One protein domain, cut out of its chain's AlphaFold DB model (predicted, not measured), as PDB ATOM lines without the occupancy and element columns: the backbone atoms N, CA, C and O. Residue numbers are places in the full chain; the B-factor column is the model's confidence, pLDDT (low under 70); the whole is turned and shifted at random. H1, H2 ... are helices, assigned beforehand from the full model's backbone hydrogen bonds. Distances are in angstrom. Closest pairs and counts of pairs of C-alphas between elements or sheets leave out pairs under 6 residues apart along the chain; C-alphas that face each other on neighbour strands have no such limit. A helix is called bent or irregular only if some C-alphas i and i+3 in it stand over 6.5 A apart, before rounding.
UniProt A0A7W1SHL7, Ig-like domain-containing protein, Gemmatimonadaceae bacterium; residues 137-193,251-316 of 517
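Overview. This is residues 137 to 193 and 251 to 316 of the 517 residues of the protein "Ig-like domain-containing protein" of Gemmatimonadaceae bacterium (UniProt A0A7W1SHL7). A long helical hairpin, H3 and H4, has the bent helix H1 packed on H4, and H2 folds back over the H1a part of H1. The short H5 continues the chain past the end of H4. The printed part has 123 residues with five named helices, H1 to H5 in chain order, and no named strand: the class is all helix. It is only just compact, close to loose, with a radius of gyration of the C-alphas of 16.3 A, and elongated, spanning 53 by 33 by 24 A.

Along the chain. H3, the longest helix, takes residues 252 to 274 and measures 32.8 A from C-alpha 252 at (32.194, 269.402, 20.027). H4, residues 284 to 302, measures 28.0 A and is irregular: C-alphas 289 and 292 are 7.0 A apart. H5 is residues 304 to 312, ending at C-alpha (33.468, 273.981, 3.753). H1, residues 137 to 158, was assigned as one helix by its hydrogen bonds but is bent, with C-alphas 148 and 151 6.9 A apart; its arms are H1a, 137 to 148, and H1b, 151 to 158. H2, residues 171 to 189, measures 26.5 A and has a kink of 34 degrees near residue 182; it is neither bent nor irregular, but only just: C-alphas 171 and 174 are 6.3 A apart.

Arrangement. H3 and H4 form a helical hairpin and touch at a shallow tilt of 24 degrees; their closest C-alphas, Phe 263 and Ala 298, are 4.6 A apart. H1b touches H4, closest at the C-alphas of Pro 151 and Leu 293, 4.8 A. H1a touches H4 with residues 144 to 148 alone, closest at the C-alphas of Val 148 and Gly 297, 4.3 A. H1a touches H2 at a steep tilt of 39 degrees, opposite ways, closest at the C-alphas of Arg 142 and Gly 178, 4.4 A. H2 and H4 are apart. Each O i to N i+4 pair is within hydrogen-bond range in H1a, H1b, H3 and H5, against 14 of 15 in H2 and 11 of 15 in H4.

Size, cuts and confidence. The farthest C-alphas, Gly 190 and Asn 280, are 53.7 A apart. Residues 194 to 250 are not printed, and C-alphas 193 and 251 are 26.4 A apart across the cut. The link from H1 to H2 is long. The model's pLDDT is under 70 at residues 163 to 179.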
ATOM      1  N   VAL A 137      28.007 282.779   5.367       91.50
ATOM      2  CA  VAL A 137      28.022 282.145   6.698       91.50
ATOM      3  C   VAL A 137      27.384 283.048   7.757       91.50
ATOM      4  O   VAL A 137      26.652 282.567   8.620       91.50
ATOM      5  N   ILE A 138      27.612 284.363   7.676       87.88
ATOM      6  CA  ILE A 138      27.015 285.343   8.594       87.88
ATOM      7  C   ILE A 138      25.508 285.442   8.363       87.88
ATOM      8  O   ILE A 138      24.733 285.440   9.321       87.88
ATOM      9  N   TYR A 139      25.080 285.500   7.100       90.12
ATOM     10  CA  TYR A 139      23.665 285.524   6.746       90.12
ATOM     11  C   TYR A 139      22.946 284.264   7.239       90.12
ATOM     12  O   TYR A 139      21.903 284.360   7.888       90.12
ATOM     13  N   TRP A 140      23.546 283.093   7.014       92.19
ATOM     14  CA  TRP A 140      23.047 281.830   7.548       92.19
ATOM     15  C   TRP A 140      22.978 281.828   9.080       92.19
ATOM     16  O   TRP A 140      21.958 281.441   9.644       92.19
ATOM     17  N   GLY A 141      24.009 282.334   9.758       88.25
ATOM     18  CA  GLY A 141      24.028 282.467  11.214       88.25
ATOM     19  C   GLY A 141      22.895 283.325  11.770       88.25
ATOM     20  O   GLY A 141      22.263 282.968  12.763       88.25
ATOM     21  N   ARG A 142      22.591 284.441  11.098       86.31
ATOM     22  CA  ARG A 142      21.436 285.284  11.434       86.31
ATOM     23  C   ARG A 142      20.129 284.527  11.224       86.31
ATOM     24  O   ARG A 142      19.302 284.521  12.128       86.31
ATOM     25  N   TRP A 143      19.956 283.864  10.078       90.50
ATOM     26  CA  TRP A 143      18.766 283.056   9.788       90.50
ATOM     27  C   TRP A 143      18.547 281.938  10.818       90.50
ATOM     28  O   TRP A 143      17.420 281.753  11.276       90.50
ATOM     29  N   LEU A 144      19.611 281.246  11.234       89.69
ATOM     30  CA  LEU A 144      19.566 280.244  12.300       89.69
ATOM     31  C   LEU A 144      19.087 280.873  13.617       89.69
ATOM     32  O   LEU A 144      18.192 280.342  14.270       89.69
ATOM     33  N   GLY A 145      19.640 282.035  13.973       83.94
ATOM     34  CA  GLY A 145      19.236 282.791  15.157       83.94
ATOM     35  C   GLY A 145      17.773 283.224  15.154       83.94
ATOM     36  O   GLY A 145      17.096 283.050  16.164       83.94
ATOM     37  N   TYR A 146      17.271 283.746  14.030       85.50
ATOM     38  CA  TYR A 146      15.843 284.039  13.856       85.50
ATOM     39  C   TYR A 146      14.992 282.782  14.005       85.50
ATOM     40  O   TYR A 146      14.129 282.735  14.874       85.50
ATOM     41  N   SER A 147      15.315 281.729  13.259       90.50
ATOM     42  CA  SER A 147      14.519 280.498  13.235       90.50
ATOM     43  C   SER A 147      14.382 279.840  14.613       90.50
ATOM     44  O   SER A 147      13.328 279.301  14.938       90.50
ATOM     45  N   VAL A 148      15.430 279.893  15.442       88.12
ATOM     46  CA  VAL A 148      15.402 279.345  16.807       88.12
ATOM     47  C   VAL A 148      14.631 280.263  17.764       88.12
ATOM     48  O   VAL A 148      13.906 279.781  18.623       88.12
ATOM     49  N   ALA A 149      14.734 281.585  17.639       84.38
ATOM     50  CA  ALA A 149      14.116 282.479  18.618       84.38
ATOM     51  C   ALA A 149      12.647 282.825  18.333       84.38
ATOM     52  O   ALA A 149      11.868 283.002  19.271       84.38
ATOM     53  N   ASP A 150      12.271 282.921  17.054       87.81
ATOM     54  CA  ASP A 150      10.938 283.316  16.591       87.81
ATOM     55  C   ASP A 150       9.785 282.574  17.291       87.81
ATOM     56  O   ASP A 150       8.859 283.254  17.743       87.81
ATOM     57  N   PRO A 151       9.799 281.228  17.450       89.81
ATOM     58  CA  PRO A 151       8.728 280.553  18.171       89.81
ATOM     59  C   PRO A 151       8.634 281.021  19.621       89.81
ATOM     60  O   PRO A 151       7.551 281.352  20.083       89.81
ATOM     61  N   VAL A 152       9.742 281.124  20.352       84.12
ATOM     62  CA  VAL A 152       9.668 281.497  21.771       84.12
ATOM     63  C   VAL A 152       9.105 282.911  21.940       84.12
ATOM     64  O   VAL A 152       8.280 283.150  22.822       84.12
ATOM     65  N   PHE A 153       9.475 283.834  21.050       82.12
ATOM     66  CA  PHE A 153       8.930 285.189  21.057       82.12
ATOM     67  C   PHE A 153       7.460 285.249  20.665       82.12
ATOM     68  O   PHE A 153       6.690 285.951  21.318       82.12
ATOM     69  N   TYR A 154       7.053 284.519  19.627       89.75
ATOM     70  CA  TYR A 154       5.659 284.493  19.206       89.75
ATOM     71  C   TYR A 154       4.741 284.117  20.375       89.75
ATOM     72  O   TYR A 154       3.762 284.815  20.629       89.75
ATOM     73  N   TYR A 155       5.086 283.078  21.135       89.69
ATOM     74  CA  TYR A 155       4.260 282.621  22.254       89.69
ATOM     75  C   TYR A 155       4.357 283.552  23.471       89.69
ATOM     76  O   TYR A 155       3.337 283.835  24.099       89.69
ATOM     77  N   ALA A 156       5.539 284.122  23.737       83.75
ATOM     78  CA  ALA A 156       5.723 285.107  24.805       83.75
ATOM     79  C   ALA A 156       4.868 286.369  24.624       83.75
ATOM     80  O   ALA A 156       4.414 286.935  25.615       83.75
ATOM     81  N   TYR A 157       4.652 286.815  23.382       84.62
ATOM     82  CA  TYR A 157       3.883 288.029  23.092       84.62
ATOM     83  C   TYR A 157       2.404 287.787  22.799       84.62
ATOM     84  O   TYR A 157       1.607 288.699  23.006       84.62
ATOM     85  N   ASN A 158       2.038 286.607  22.291       87.25
ATOM     86  CA  ASN A 158       0.681 286.359  21.801       87.25
ATOM     87  C   ASN A 158      -0.121 285.363  22.644       87.25
ATOM     88  O   ASN A 158      -1.328 285.291  22.439       87.25
ATOM     89  N   THR A 159       0.497 284.571  23.535       83.25
ATOM     90  CA  THR A 159      -0.202 283.419  24.139       83.25
ATOM     91  C   THR A 159       0.047 283.188  25.634       83.25
ATOM     92  O   THR A 159      -0.223 282.085  26.104       83.25
ATOM     93  N   ASP A 160       0.603 284.168  26.363       78.62
ATOM     94  CA  ASP A 160       1.010 284.083  27.786       78.62
ATOM     95  C   ASP A 160       1.845 282.829  28.157       78.62
ATOM     96  O   ASP A 160       2.024 282.498  29.331       78.62
ATOM     97  N   ASP A 161       2.424 282.148  27.167       80.25
ATOM     98  CA  ASP A 161       3.337 281.020  27.343       80.25
ATOM     99  C   ASP A 161       4.766 281.542  27.151       80.25
ATOM    100  O   ASP A 161       4.991 282.482  26.402       80.25
ATOM    101  N   TRP A 162       5.768 280.943  27.797       73.94
ATOM    102  CA  TRP A 162       7.191 281.309  27.623       73.94
ATOM    103  C   TRP A 162       7.591 282.752  27.992       73.94
ATOM    104  O   TRP A 162       8.780 283.067  27.968       73.94
ATOM    105  N   TRP A 163       6.668 283.618  28.427       67.31
ATOM    106  CA  TRP A 163       6.980 284.992  28.859       67.31
ATOM    107  C   TRP A 163       8.055 285.048  29.961       67.31
ATOM    108  O   TRP A 163       8.882 285.958  29.995       67.31
ATOM    109  N   TRP A 164       8.097 284.037  30.837       68.69
ATOM    110  CA  TRP A 164       9.062 283.920  31.935       68.69
ATOM    111  C   TRP A 164      10.490 283.593  31.470       68.69
ATOM    112  O   TRP A 164      11.437 283.872  32.206       68.69
ATOM    113  N   TRP A 165      10.678 283.061  30.254       62.81
ATOM    114  CA  TRP A 165      12.008 282.945  29.637       62.81
ATOM    115  C   TRP A 165      12.585 284.312  29.246       62.81
ATOM    116  O   TRP A 165      13.803 284.456  29.165       62.81
ATOM    117  N   PHE A 166      11.736 285.321  29.025       58.34
ATOM    118  CA  PHE A 166      12.100 286.575  28.362       58.34
ATOM    119  C   PHE A 166      11.765 287.838  29.165       58.34
ATOM    120  O   PHE A 166      11.453 288.885  28.603       58.34
ATOM    121  N   ALA A 167      11.998 287.828  30.479       56.41
ATOM    122  CA  ALA A 167      12.083 289.066  31.272       56.41
ATOM    123  C   ALA A 167      13.246 290.020  30.848       56.41
ATOM    124  O   ALA A 167      13.555 290.971  31.564       56.41
ATOM    125  N   TRP A 168      13.901 289.787  29.696       54.91
ATOM    126  CA  TRP A 168      14.970 290.586  29.078       54.91
ATOM    127  C   TRP A 168      14.657 290.886  27.594       54.91
ATOM    128  O   TRP A 168      14.035 290.063  26.925       54.91
ATOM    129  N   PRO A 169      15.078 292.044  27.042       56.31
ATOM    130  CA  PRO A 169      14.475 292.593  25.828       56.31
ATOM    131  C   PRO A 169      14.881 291.861  24.534       56.31
ATOM    132  O   PRO A 169      16.058 291.832  24.166       56.31
ATOM    133  N   TYR A 170      13.849 291.365  23.837       57.44
ATOM    134  CA  TYR A 170      13.691 290.969  22.421       57.44
ATOM    135  C   TYR A 170      14.873 291.230  21.473       57.44
ATOM    136  O   TYR A 170      15.346 290.319  20.795       57.44
ATOM    137  N   ALA A 171      15.384 292.463  21.440       55.28
ATOM    138  CA  ALA A 171      16.456 292.847  20.532       55.28
ATOM    139  C   ALA A 171      17.737 292.030  20.766       55.28
ATOM    140  O   ALA A 171      18.375 291.592  19.815       55.28
ATOM    141  N   ASN A 172      18.111 291.762  22.017       58.47
ATOM    142  CA  ASN A 172      19.437 291.224  22.293       58.47
ATOM    143  C   ASN A 172      19.613 289.783  21.795       58.47
ATOM    144  O   ASN A 172      20.705 289.441  21.365       58.47
ATOM    145  N   PHE A 173      18.591 288.925  21.805       62.69
ATOM    146  CA  PHE A 173      18.786 287.498  21.505       62.69
ATOM    147  C   PHE A 173      19.133 287.223  20.031       62.69
ATOM    148  O   PHE A 173      20.124 286.551  19.750       62.69
ATOM    149  N   HIS A 174      18.383 287.798  19.085       56.28
ATOM    150  CA  HIS A 174      18.665 287.651  17.649       56.28
ATOM    151  C   HIS A 174      20.024 288.240  17.267       56.28
ATOM    152  O   HIS A 174      20.794 287.623  16.528       56.28
ATOM    153  N   TRP A 175      20.338 289.412  17.827       57.94
ATOM    154  CA  TRP A 175      21.657 290.014  17.698       57.94
ATOM    155  C   TRP A 175      22.733 289.070  18.251       57.94
ATOM    156  O   TRP A 175      23.708 288.814  17.554       57.94
ATOM    157  N   ASN A 176      22.541 288.471  19.430       64.38
ATOM    158  CA  ASN A 176      23.515 287.576  20.063       64.38
ATOM    159  C   ASN A 176      23.817 286.300  19.256       64.38
ATOM    160  O   ASN A 176      24.965 285.868  19.265       64.38
ATOM    161  N   VAL A 177      22.859 285.703  18.533       63.12
ATOM    162  CA  VAL A 177      23.147 284.513  17.702       63.12
ATOM    163  C   VAL A 177      23.884 284.887  16.410       63.12
ATOM    164  O   VAL A 177      24.861 284.232  16.046       63.12
ATOM    165  N   GLY A 178      23.491 285.987  15.754       58.81
ATOM    166  CA  GLY A 178      24.231 286.529  14.608       58.81
ATOM    167  C   GLY A 178      25.655 286.973  14.976       58.81
ATOM    168  O   GLY A 178      26.602 286.649  14.260       58.81
ATOM    169  N   PHE A 179      25.823 287.641  16.124       62.31
ATOM    170  CA  PHE A 179      27.130 287.938  16.723       62.31
ATOM    171  C   PHE A 179      27.870 286.666  17.145       62.31
ATOM    172  O   PHE A 179      29.092 286.637  17.089       62.31
ATOM    173  N   GLY A 180      27.153 285.609  17.528       74.88
ATOM    174  CA  GLY A 180      27.727 284.309  17.859       74.88
ATOM    175  C   GLY A 180      28.449 283.675  16.672       74.88
ATOM    176  O   GLY A 180      29.574 283.214  16.831       74.88
ATOM    177  N   MET A 181      27.861 283.714  15.472       82.25
ATOM    178  CA  MET A 181      28.528 283.204  14.268       82.25
ATOM    179  C   MET A 181      29.696 284.080  13.812       82.25
ATOM    180  O   MET A 181      30.733 283.536  13.435       82.25
ATOM    181  N   ASP A 182      29.576 285.408  13.903       80.81
ATOM    182  CA  ASP A 182      30.714 286.316  13.690       80.81
ATOM    183  C   ASP A 182      31.853 286.021  14.678       80.81
ATOM    184  O   ASP A 182      33.007 285.876  14.280       80.81
ATOM    185  N   ALA A 183      31.522 285.822  15.955       82.25
ATOM    186  CA  ALA A 183      32.484 285.491  16.991       82.25
ATOM    187  C   ALA A 183      33.147 284.124  16.758       82.25
ATOM    188  O   ALA A 183      34.365 284.018  16.891       82.25
ATOM    189  N   ILE A 184      32.383 283.098  16.366       83.94
ATOM    190  CA  ILE A 184      32.924 281.778  16.008       83.94
ATOM    191  C   ILE A 184      33.910 281.912  14.847       83.94
ATOM    192  O   ILE A 184      35.035 281.413  14.926       83.94
ATOM    193  N   LEU A 185      33.520 282.603  13.775       86.69
ATOM    194  CA  LEU A 185      34.392 282.799  12.625       86.69
ATOM    195  C   LEU A 185      35.648 283.569  13.033       86.69
ATOM    196  O   LEU A 185      36.749 283.050  12.874       86.69
ATOM    197  N   ARG A 186      35.505 284.751  13.631       87.88
ATOM    198  CA  ARG A 186      36.620 285.658  13.916       87.88
ATOM    199  C   ARG A 186      37.539 285.181  15.038       87.88
ATOM    200  O   ARG A 186      38.751 285.306  14.897       87.88
ATOM    201  N   TYR A 187      37.005 284.678  16.149       84.81
ATOM    202  CA  TYR A 187      37.807 284.375  17.341       84.81
ATOM    203  C   TYR A 187      38.214 282.905  17.438       84.81
ATOM    204  O   TYR A 187      39.314 282.623  17.914       84.81
ATOM    205  N   ASN A 188      37.382 281.972  16.965       84.50
ATOM    206  CA  ASN A 188      37.707 280.545  17.036       84.50
ATOM    207  C   ASN A 188      38.444 280.093  15.775       84.50
ATOM    208  O   ASN A 188      39.508 279.478  15.859       84.50
ATOM    209  N   LEU A 189      37.905 280.432  14.603       85.56
ATOM    210  CA  LEU A 189      38.483 280.013  13.326       85.56
ATOM    211  C   LEU A 189      39.487 281.023  12.771       85.56
ATOM    212  O   LEU A 189      40.341 280.643  11.979       85.56
ATOM    213  N   GLY A 190      39.426 282.280  13.215       84.12
ATOM    214  CA  GLY A 190      40.239 283.378  12.700       84.12
ATOM    215  C   GLY A 190      39.761 283.927  11.361       84.12
ATOM    216  O   GLY A 190      40.517 284.635  10.726       84.12
ATOM    217  N   LEU A 191      38.562 283.590  10.888       87.69
ATOM    218  CA  LEU A 191      38.003 283.976   9.593       87.69
ATOM    219  C   LEU A 191      37.236 285.298   9.715       87.69
ATOM    220  O   LEU A 191      36.264 285.378  10.459       87.69
ATOM    221  N   ALA A 192      37.640 286.326   8.971       85.94
ATOM    222  CA  ALA A 192      36.914 287.592   8.909       85.94
ATOM    223  C   ALA A 192      37.092 288.263   7.543       85.94
ATOM    224  O   ALA A 192      38.151 288.147   6.926       85.94
ATOM    225  N   PHE A 193      36.063 288.973   7.077       84.19
ATOM    226  CA  PHE A 193      36.038 289.604   5.751       84.19
ATOM    227  C   PHE A 193      37.172 290.624   5.534       84.19
ATOM    228  O   PHE A 193      37.589 290.861   4.401       84.19
ATOM    229  N   SER A 251      35.084 270.260  22.965       91.19
ATOM    230  CA  SER A 251      33.711 270.135  23.489       91.19
ATOM    231  C   SER A 251      32.658 269.828  22.419       91.19
ATOM    232  O   SER A 251      31.463 269.787  22.726       91.19
ATOM    233  N   TRP A 252      33.080 269.557  21.181       91.81
ATOM    234  CA  TRP A 252      32.194 269.402  20.027       91.81
ATOM    235  C   TRP A 252      31.093 268.356  20.229       91.81
ATOM    236  O   TRP A 252      29.945 268.607  19.875       91.81
ATOM    237  N   GLY A 253      31.402 267.210  20.847       91.69
ATOM    238  CA  GLY A 253      30.424 266.142  21.074       91.69
ATOM    239  C   GLY A 253      29.291 266.564  22.017       91.69
ATOM    240  O   GLY A 253      28.126 266.231  21.791       91.69
ATOM    241  N   ALA A 254      29.607 267.364  23.040       93.31
ATOM    242  CA  ALA A 254      28.608 267.922  23.949       93.31
ATOM    243  C   ALA A 254      27.750 268.987  23.248       93.31
ATOM    244  O   ALA A 254      26.529 268.960  23.369       93.31
ATOM    245  N   LEU A 255      28.369 269.878  22.467       91.50
ATOM    246  CA  LEU A 255      27.659 270.910  21.700       91.50
ATOM    247  C   LEU A 255      26.744 270.305  20.627       91.50
ATOM    248  O   LEU A 255      25.596 270.719  20.488       91.50
ATOM    249  N   THR A 256      27.210 269.258  19.952       93.38
ATOM    250  CA  THR A 256      26.416 268.482  18.990       93.38
ATOM    251  C   THR A 256      25.225 267.831  19.692       93.38
ATOM    252  O   THR A 256      24.092 267.943  19.234       93.38
ATOM    253  N   SER A 257      25.439 267.226  20.864       94.12
ATOM    254  CA  SER A 257      24.348 266.645  21.657       94.12
ATOM    255  C   SER A 257      23.314 267.697  22.076       94.12
ATOM    256  O   SER A 257      22.114 267.432  22.019       94.12
ATOM    257  N   ILE A 258      23.759 268.900  22.456       92.25
ATOM    258  CA  ILE A 258      22.879 270.030  22.782       92.25
ATOM    259  C   ILE A 258      22.063 270.451  21.555       92.25
ATOM    260  O   ILE A 258      20.849 270.592  21.672       92.25
ATOM    261  N   GLN A 259      22.692 270.595  20.386       93.25
ATOM    262  CA  GLN A 259      22.006 270.931  19.134       93.25
ATOM    263  C   GLN A 259      20.901 269.918  18.805       93.25
ATOM    264  O   GLN A 259      19.758 270.311  18.587       93.25
ATOM    265  N   TYR A 260      21.213 268.619  18.801       95.62
ATOM    266  CA  TYR A 260      20.226 267.590  18.460       95.62
ATOM    267  C   TYR A 260      19.133 267.448  19.527       95.62
ATOM    268  O   TYR A 260      17.973 267.218  19.195       95.62
ATOM    269  N   THR A 261      19.463 267.658  20.803       95.94
ATOM    270  CA  THR A 261      18.456 267.720  21.874       95.94
ATOM    271  C   THR A 261      17.513 268.903  21.667       95.94
ATOM    272  O   THR A 261      16.297 268.742  21.757       95.94
ATOM    273  N   ALA A 262      18.053 270.079  21.336       93.44
ATOM    274  CA  ALA A 262      17.254 271.255  21.018       93.44
ATOM    275  C   ALA A 262      16.356 271.001  19.798       93.44
ATOM    276  O   ALA A 262      15.173 271.318  19.848       93.44
ATOM    277  N   PHE A 263      16.866 270.344  18.752       96.31
ATOM    278  CA  PHE A 263      16.063 269.931  17.600       96.31
ATOM    279  C   PHE A 263      14.829 269.111  18.019       96.31
ATOM    280  O   PHE A 263      13.712 269.460  17.636       96.31
ATOM    281  N   PHE A 264      15.003 268.072  18.846       97.19
ATOM    282  CA  PHE A 264      13.880 267.242  19.301       97.19
ATOM    283  C   PHE A 264      12.889 268.011  20.179       97.19
ATOM    284  O   PHE A 264      11.684 267.807  20.049       97.19
ATOM    285  N   ILE A 265      13.373 268.913  21.040       95.25
ATOM    286  CA  ILE A 265      12.509 269.774  21.861       95.25
ATOM    287  C   ILE A 265      11.653 270.678  20.971       95.25
ATOM    288  O   ILE A 265      10.450 270.790  21.193       95.25
ATOM    289  N   TYR A 266      12.251 271.292  19.949       95.69
ATOM    290  CA  TYR A 266      11.534 272.171  19.026       95.69
ATOM    291  C   TYR A 266      10.505 271.399  18.200       95.69
ATOM    292  O   TYR A 266       9.367 271.844  18.078       95.69
ATOM    293  N   ALA A 267      10.864 270.220  17.689       97.56
ATOM    294  CA  ALA A 267       9.925 269.367  16.964       97.56
ATOM    295  C   ALA A 267       8.735 268.954  17.852       97.56
ATOM    296  O   ALA A 267       7.585 269.106  17.447       97.56
ATOM    297  N   ALA A 268       9.004 268.529  19.092       97.25
ATOM    298  CA  ALA A 268       7.966 268.151  20.047       97.25
ATOM    299  C   ALA A 268       7.066 269.334  20.445       97.25
ATOM    300  O   ALA A 268       5.858 269.159  20.599       97.25
ATOM    301  N   ALA A 269       7.624 270.541  20.587       94.94
ATOM    302  CA  ALA A 269       6.842 271.753  20.825       94.94
ATOM    303  C   ALA A 269       5.936 272.086  19.626       94.94
ATOM    304  O   ALA A 269       4.769 272.426  19.816       94.94
ATOM    305  N   GLY A 270       6.439 271.919  18.398       96.56
ATOM    306  CA  GLY A 270       5.640 272.037  17.176       96.56
ATOM    307  C   GLY A 270       4.462 271.064  17.163       96.56
ATOM    308  O   GLY A 270       3.322 271.494  16.988       96.56
ATOM    309  N   ASP A 271       4.715 269.781  17.439       97.62
ATOM    310  CA  ASP A 271       3.672 268.750  17.513       97.62
ATOM    311  C   ASP A 271       2.640 269.056  18.605       97.62
ATOM    312  O   ASP A 271       1.433 268.920  18.381       97.62
ATOM    313  N   TYR A 272       3.104 269.496  19.778       96.44
ATOM    314  CA  TYR A 272       2.248 269.871  20.900       96.44
ATOM    315  C   TYR A 272       1.293 271.005  20.523       96.44
ATOM    316  O   TYR A 272       0.080 270.866  20.681       96.44
ATOM    317  N   TYR A 273       1.820 272.108  19.991       95.56
ATOM    318  CA  TYR A 273       1.001 273.273  19.678       95.56
ATOM    319  C   TYR A 273       0.135 273.082  18.433       95.56
ATOM    320  O   TYR A 273      -0.982 273.592  18.388       95.56
ATOM    321  N   LEU A 274       0.569 272.289  17.450       96.06
ATOM    322  CA  LEU A 274      -0.257 271.951  16.287       96.06
ATOM    323  C   LEU A 274      -1.529 271.185  16.696       96.06
ATOM    324  O   LEU A 274      -2.614 271.422  16.145       96.06
ATOM    325  N   ASN A 275      -1.380 270.299  17.685       96.00
ATOM    326  CA  ASN A 275      -2.434 269.460  18.251       96.00
ATOM    327  C   ASN A 275      -3.023 270.030  19.555       96.00
ATOM    328  O   ASN A 275      -3.685 269.299  20.294       96.00
ATOM    329  N   TYR A 276      -2.801 271.318  19.845       94.56
ATOM    330  CA  TYR A 276      -3.323 271.955  21.050       94.56
ATOM    331  C   TYR A 276      -4.854 271.848  21.082       94.56
ATOM    332  O   TYR A 276      -5.530 272.234  20.126       94.56
ATOM    333  N   GLY A 277      -5.392 271.253  22.150       92.62
ATOM    334  CA  GLY A 277      -6.786 270.797  22.228       92.62
ATOM    335  C   GLY A 277      -7.639 271.483  23.294       92.62
ATOM    336  O   GLY A 277      -8.786 271.080  23.485       92.62
ATOM    337  N   ASP A 278      -7.107 272.487  23.996       94.06
ATOM    338  CA  ASP A 278      -7.874 273.249  24.985       94.06
ATOM    339  C   ASP A 278      -8.643 274.391  24.310       94.06
ATOM    340  O   ASP A 278      -8.166 275.516  24.195       94.06
ATOM    341  N   TYR A 279      -9.851 274.085  23.834       93.81
ATOM    342  CA  TYR A 279     -10.726 275.046  23.153       93.81
ATOM    343  C   TYR A 279     -11.215 276.195  24.052       93.81
ATOM    344  O   TYR A 279     -11.816 277.136  23.538       93.81
ATOM    345  N   ASN A 280     -11.004 276.114  25.371       94.75
ATOM    346  CA  ASN A 280     -11.372 277.176  26.307       94.75
ATOM    347  C   ASN A 280     -10.223 278.162  26.561       94.75
ATOM    348  O   ASN A 280     -10.457 279.191  27.196       94.75
ATOM    349  N   ASP A 281      -9.007 277.866  26.092       93.25
ATOM    350  CA  ASP A 281      -7.893 278.807  26.148       93.25
ATOM    351  C   ASP A 281      -8.201 280.012  25.234       93.25
ATOM    352  O   ASP A 281      -8.413 279.818  24.029       93.25
ATOM    353  N   PRO A 282      -8.224 281.255  25.755       93.81
ATOM    354  CA  PRO A 282      -8.439 282.448  24.935       93.81
ATOM    355  C   PRO A 282      -7.400 282.620  23.816       93.81
ATOM    356  O   PRO A 282      -7.692 283.323  22.854       93.81
ATOM    357  N   TYR A 283      -6.239 281.964  23.915       95.19
ATOM    358  CA  TYR A 283      -5.156 281.991  22.930       95.19
ATOM    359  C   TYR A 283      -5.101 280.735  22.041       95.19
ATOM    360  O   TYR A 283      -4.078 280.465  21.408       95.19
ATOM    361  N   TYR A 284      -6.162 279.916  22.008       93.94
ATOM    362  CA  TYR A 284      -6.192 278.647  21.267       93.94
ATOM    363  C   TYR A 284      -5.749 278.789  19.800       93.94
ATOM    364  O   TYR A 284      -4.928 278.005  19.312       93.94
ATOM    365  N   TYR A 285      -6.288 279.775  19.078       93.75
ATOM    366  CA  TYR A 285      -6.011 279.943  17.650       93.75
ATOM    367  C   TYR A 285      -4.596 280.466  17.407       93.75
ATOM    368  O   TYR A 285      -3.926 279.996  16.488       93.75
ATOM    369  N   GLU A 286      -4.124 281.378  18.253       94.38
ATOM    370  CA  GLU A 286      -2.777 281.935  18.237       94.38
ATOM    371  C   GLU A 286      -1.745 280.833  18.497       94.38
ATOM    372  O   GLU A 286      -0.836 280.636  17.689       94.38
ATOM    373  N   LYS A 287      -1.936 280.021  19.546       93.81
ATOM    374  CA  LYS A 287      -1.067 278.873  19.847       93.81
ATOM    375  C   LYS A 287      -0.969 277.926  18.653       93.81
ATOM    376  O   LYS A 287       0.126 277.578  18.225       93.81
ATOM    377  N   ARG A 288      -2.087 277.555  18.025       95.00
ATOM    378  CA  ARG A 288      -2.043 276.667  16.849       95.00
ATOM    379  C   ARG A 288      -1.404 277.324  15.623       95.00
ATOM    380  O   ARG A 288      -0.670 276.657  14.896       95.00
ATOM    381  N   ALA A 289      -1.650 278.613  15.390       93.38
ATOM    382  CA  ALA A 289      -1.070 279.351  14.267       93.38
ATOM    383  C   ALA A 289       0.462 279.470  14.377       93.38
ATOM    384  O   ALA A 289       1.162 279.348  13.371       93.38
ATOM    385  N   GLY A 290       0.986 279.637  15.595       93.69
ATOM    386  CA  GLY A 290       2.422 279.720  15.870       93.69
ATOM    387  C   GLY A 290       3.181 278.393  15.785       93.69
ATOM    388  O   GLY A 290       4.411 278.399  15.797       93.69
ATOM    389  N   ALA A 291       2.499 277.243  15.714       95.19
ATOM    390  CA  ALA A 291       3.131 275.917  15.743       95.19
ATOM    391  C   ALA A 291       4.195 275.727  14.643       95.19
ATOM    392  O   ALA A 291       5.236 275.118  14.878       95.19
ATOM    393  N   TRP A 292       3.986 276.320  13.462       95.50
ATOM    394  CA  TRP A 292       4.941 276.249  12.351       95.50
ATOM    395  C   TRP A 292       6.307 276.872  12.658       95.50
ATOM    396  O   TRP A 292       7.311 276.393  12.134       95.50
ATOM    397  N   LEU A 293       6.375 277.885  13.527       94.94
ATOM    398  CA  LEU A 293       7.639 278.520  13.912       94.94
ATOM    399  C   LEU A 293       8.550 277.551  14.681       94.94
ATOM    400  O   LEU A 293       9.766 277.578  14.507       94.94
ATOM    401  N   TRP A 294       7.973 276.639  15.468       95.75
ATOM    402  CA  TRP A 294       8.735 275.602  16.166       95.75
ATOM    403  C   TRP A 294       9.362 274.604  15.190       95.75
ATOM    404  O   TRP A 294      10.538 274.267  15.331       95.75
ATOM    405  N   TYR A 295       8.629 274.194  14.149       96.94
ATOM    406  CA  TYR A 295       9.189 273.348  13.091       96.94
ATOM    407  C   TYR A 295      10.273 274.065  12.277       96.94
ATOM    408  O   TYR A 295      11.246 273.424  11.889       96.94
ATOM    409  N   GLN A 296      10.152 275.379  12.048       95.94
ATOM    410  CA  GLN A 296      11.218 276.168  11.414       95.94
ATOM    411  C   GLN A 296      12.495 276.172  12.266       95.94
ATOM    412  O   GLN A 296      13.579 275.913  11.744       95.94
ATOM    413  N   GLY A 297      12.379 276.372  13.583       94.94
ATOM    414  CA  GLY A 297      13.519 276.265  14.497       94.94
ATOM    415  C   GLY A 297      14.127 274.860  14.536       94.94
ATOM    416  O   GLY A 297      15.349 274.716  14.469       94.94
ATOM    417  N   ALA A 298      13.294 273.812  14.546       97.12
ATOM    418  CA  ALA A 298      13.759 272.428  14.439       97.12
ATOM    419  C   ALA A 298      14.526 272.193  13.125       97.12
ATOM    420  O   ALA A 298      15.627 271.642  13.135       97.12
ATOM    421  N   TYR A 299      13.991 272.658  11.995       96.56
ATOM    422  CA  TYR A 299      14.642 272.550  10.692       96.56
ATOM    423  C   TYR A 299      15.991 273.281  10.658       96.56
ATOM    424  O   TYR A 299      16.977 272.737  10.155       96.56
ATOM    425  N   ALA A 300      16.072 274.479  11.236       94.25
ATOM    426  CA  ALA A 300      17.316 275.235  11.305       94.25
ATOM    427  C   ALA A 300      18.396 274.499  12.117       94.25
ATOM    428  O   ALA A 300      19.535 274.403  11.664       94.25
ATOM    429  N   LEU A 301      18.032 273.901  13.258       94.44
ATOM    430  CA  LEU A 301      18.942 273.094  14.086       94.44
ATOM    431  C   LEU A 301      19.376 271.792  13.397       94.44
ATOM    432  O   LEU A 301      20.529 271.381  13.517       94.44
ATOM    433  N   TRP A 302      18.471 271.144  12.664       94.50
ATOM    434  CA  TRP A 302      18.773 269.917  11.926       94.50
ATOM    435  C   TRP A 302      19.696 270.165  10.726       94.50
ATOM    436  O   TRP A 302      20.583 269.365  10.438       94.50
ATOM    437  N   THR A 303      19.529 271.296  10.040       93.56
ATOM    438  CA  THR A 303      20.293 271.615   8.825       93.56
ATOM    439  C   THR A 303      21.670 272.227   9.084       93.56
ATOM    440  O   THR A 303      22.405 272.461   8.124       93.56
ATOM    441  N   MET A 304      22.068 272.439  10.344       93.19
ATOM    442  CA  MET A 304      23.377 273.026  10.653       93.19
ATOM    443  C   MET A 304      24.544 272.231  10.061       93.19
ATOM    444  O   MET A 304      25.454 272.830   9.491       93.19
ATOM    445  N   ASP A 305      24.496 270.900  10.141       92.38
ATOM    446  CA  ASP A 305      25.551 270.038   9.602       92.38
ATOM    447  C   ASP A 305      25.610 270.092   8.059       92.38
ATOM    448  O   ASP A 305      26.670 270.437   7.527       92.38
ATOM    449  N   PRO A 306      24.500 269.881   7.315       93.38
ATOM    450  CA  PRO A 306      24.462 270.092   5.866       93.38
ATOM    451  C   PRO A 306      24.985 271.459   5.407       93.38
ATOM    452  O   PRO A 306      25.803 271.524   4.489       93.38
ATOM    453  N   TYR A 307      24.554 272.553   6.048       94.38
ATOM    454  CA  TYR A 307      25.010 273.897   5.681       94.38
ATOM    455  C   TYR A 307      26.503 274.083   5.941       94.38
ATOM    456  O   TYR A 307      27.200 274.649   5.098       94.38
ATOM    457  N   TRP A 308      27.024 273.568   7.057       94.19
ATOM    458  CA  TRP A 308      28.458 273.629   7.324       94.19
ATOM    459  C   TRP A 308      29.278 272.843   6.292       94.19
ATOM    460  O   TRP A 308      30.310 273.328   5.821       94.19
ATOM    461  N   CYS A 309      28.802 271.668   5.870       94.44
ATOM    462  CA  CYS A 309      29.417 270.905   4.781       94.44
ATOM    463  C   CYS A 309      29.402 271.673   3.456       94.44
ATOM    464  O   CYS A 309      30.395 271.668   2.732       94.44
ATOM    465  N   ILE A 310      28.316 272.385   3.144       94.88
ATOM    466  CA  ILE A 310      28.258 273.253   1.960       94.88
ATOM    467  C   ILE A 310      29.312 274.359   2.064       94.88
ATOM    468  O   ILE A 310      30.093 274.535   1.132       94.88
ATOM    469  N   PHE A 311      29.391 275.059   3.199       95.44
ATOM    470  CA  PHE A 311      30.342 276.161   3.365       95.44
ATOM    471  C   PHE A 311      31.793 275.710   3.280       95.44
ATOM    472  O   PHE A 311      32.611 276.383   2.663       95.44
ATOM    473  N   THR A 312      32.123 274.560   3.858       95.06
ATOM    474  CA  THR A 312      33.468 273.981   3.753       95.06
ATOM    475  C   THR A 312      33.752 273.391   2.369       95.06
ATOM    476  O   THR A 312      34.907 273.142   2.043       95.06
ATOM    477  N   GLY A 313      32.741 273.213   1.512       94.69
ATOM    478  CA  GLY A 313      32.869 272.502   0.237       94.69
ATOM    479  C   GLY A 313      33.064 270.995   0.409       94.69
ATOM    480  O   GLY A 313      33.621 270.328  -0.464       94.69
ATOM    481  N   ALA A 314      32.615 270.474   1.546       93.50
ATOM    482  CA  ALA A 314      32.502 269.063   1.865       93.50
ATOM    483  C   ALA A 314      31.089 268.524   1.565       93.50
ATOM    484  O   ALA A 314      30.686 267.526   2.145       93.50
ATOM    485  N   TRP A 315      30.314 269.172   0.692       93.56
ATOM    486  CA  TRP A 315      29.001 268.689   0.255       93.56
ATOM    487  C   TRP A 315      29.072 268.068  -1.141       93.56
ATOM    488  O   TRP A 315      29.534 268.705  -2.086       93.56
ATOM    489  N   ASP A 316      28.559 266.848  -1.272       90.31
ATOM    490  CA  ASP A 316      28.338 266.147  -2.531       90.31
ATOM    491  C   ASP A 316      26.839 265.873  -2.729       90.31
ATOM    492  O   ASP A 316      26.142 265.431  -1.817       90.31
TER     493      ASP A 316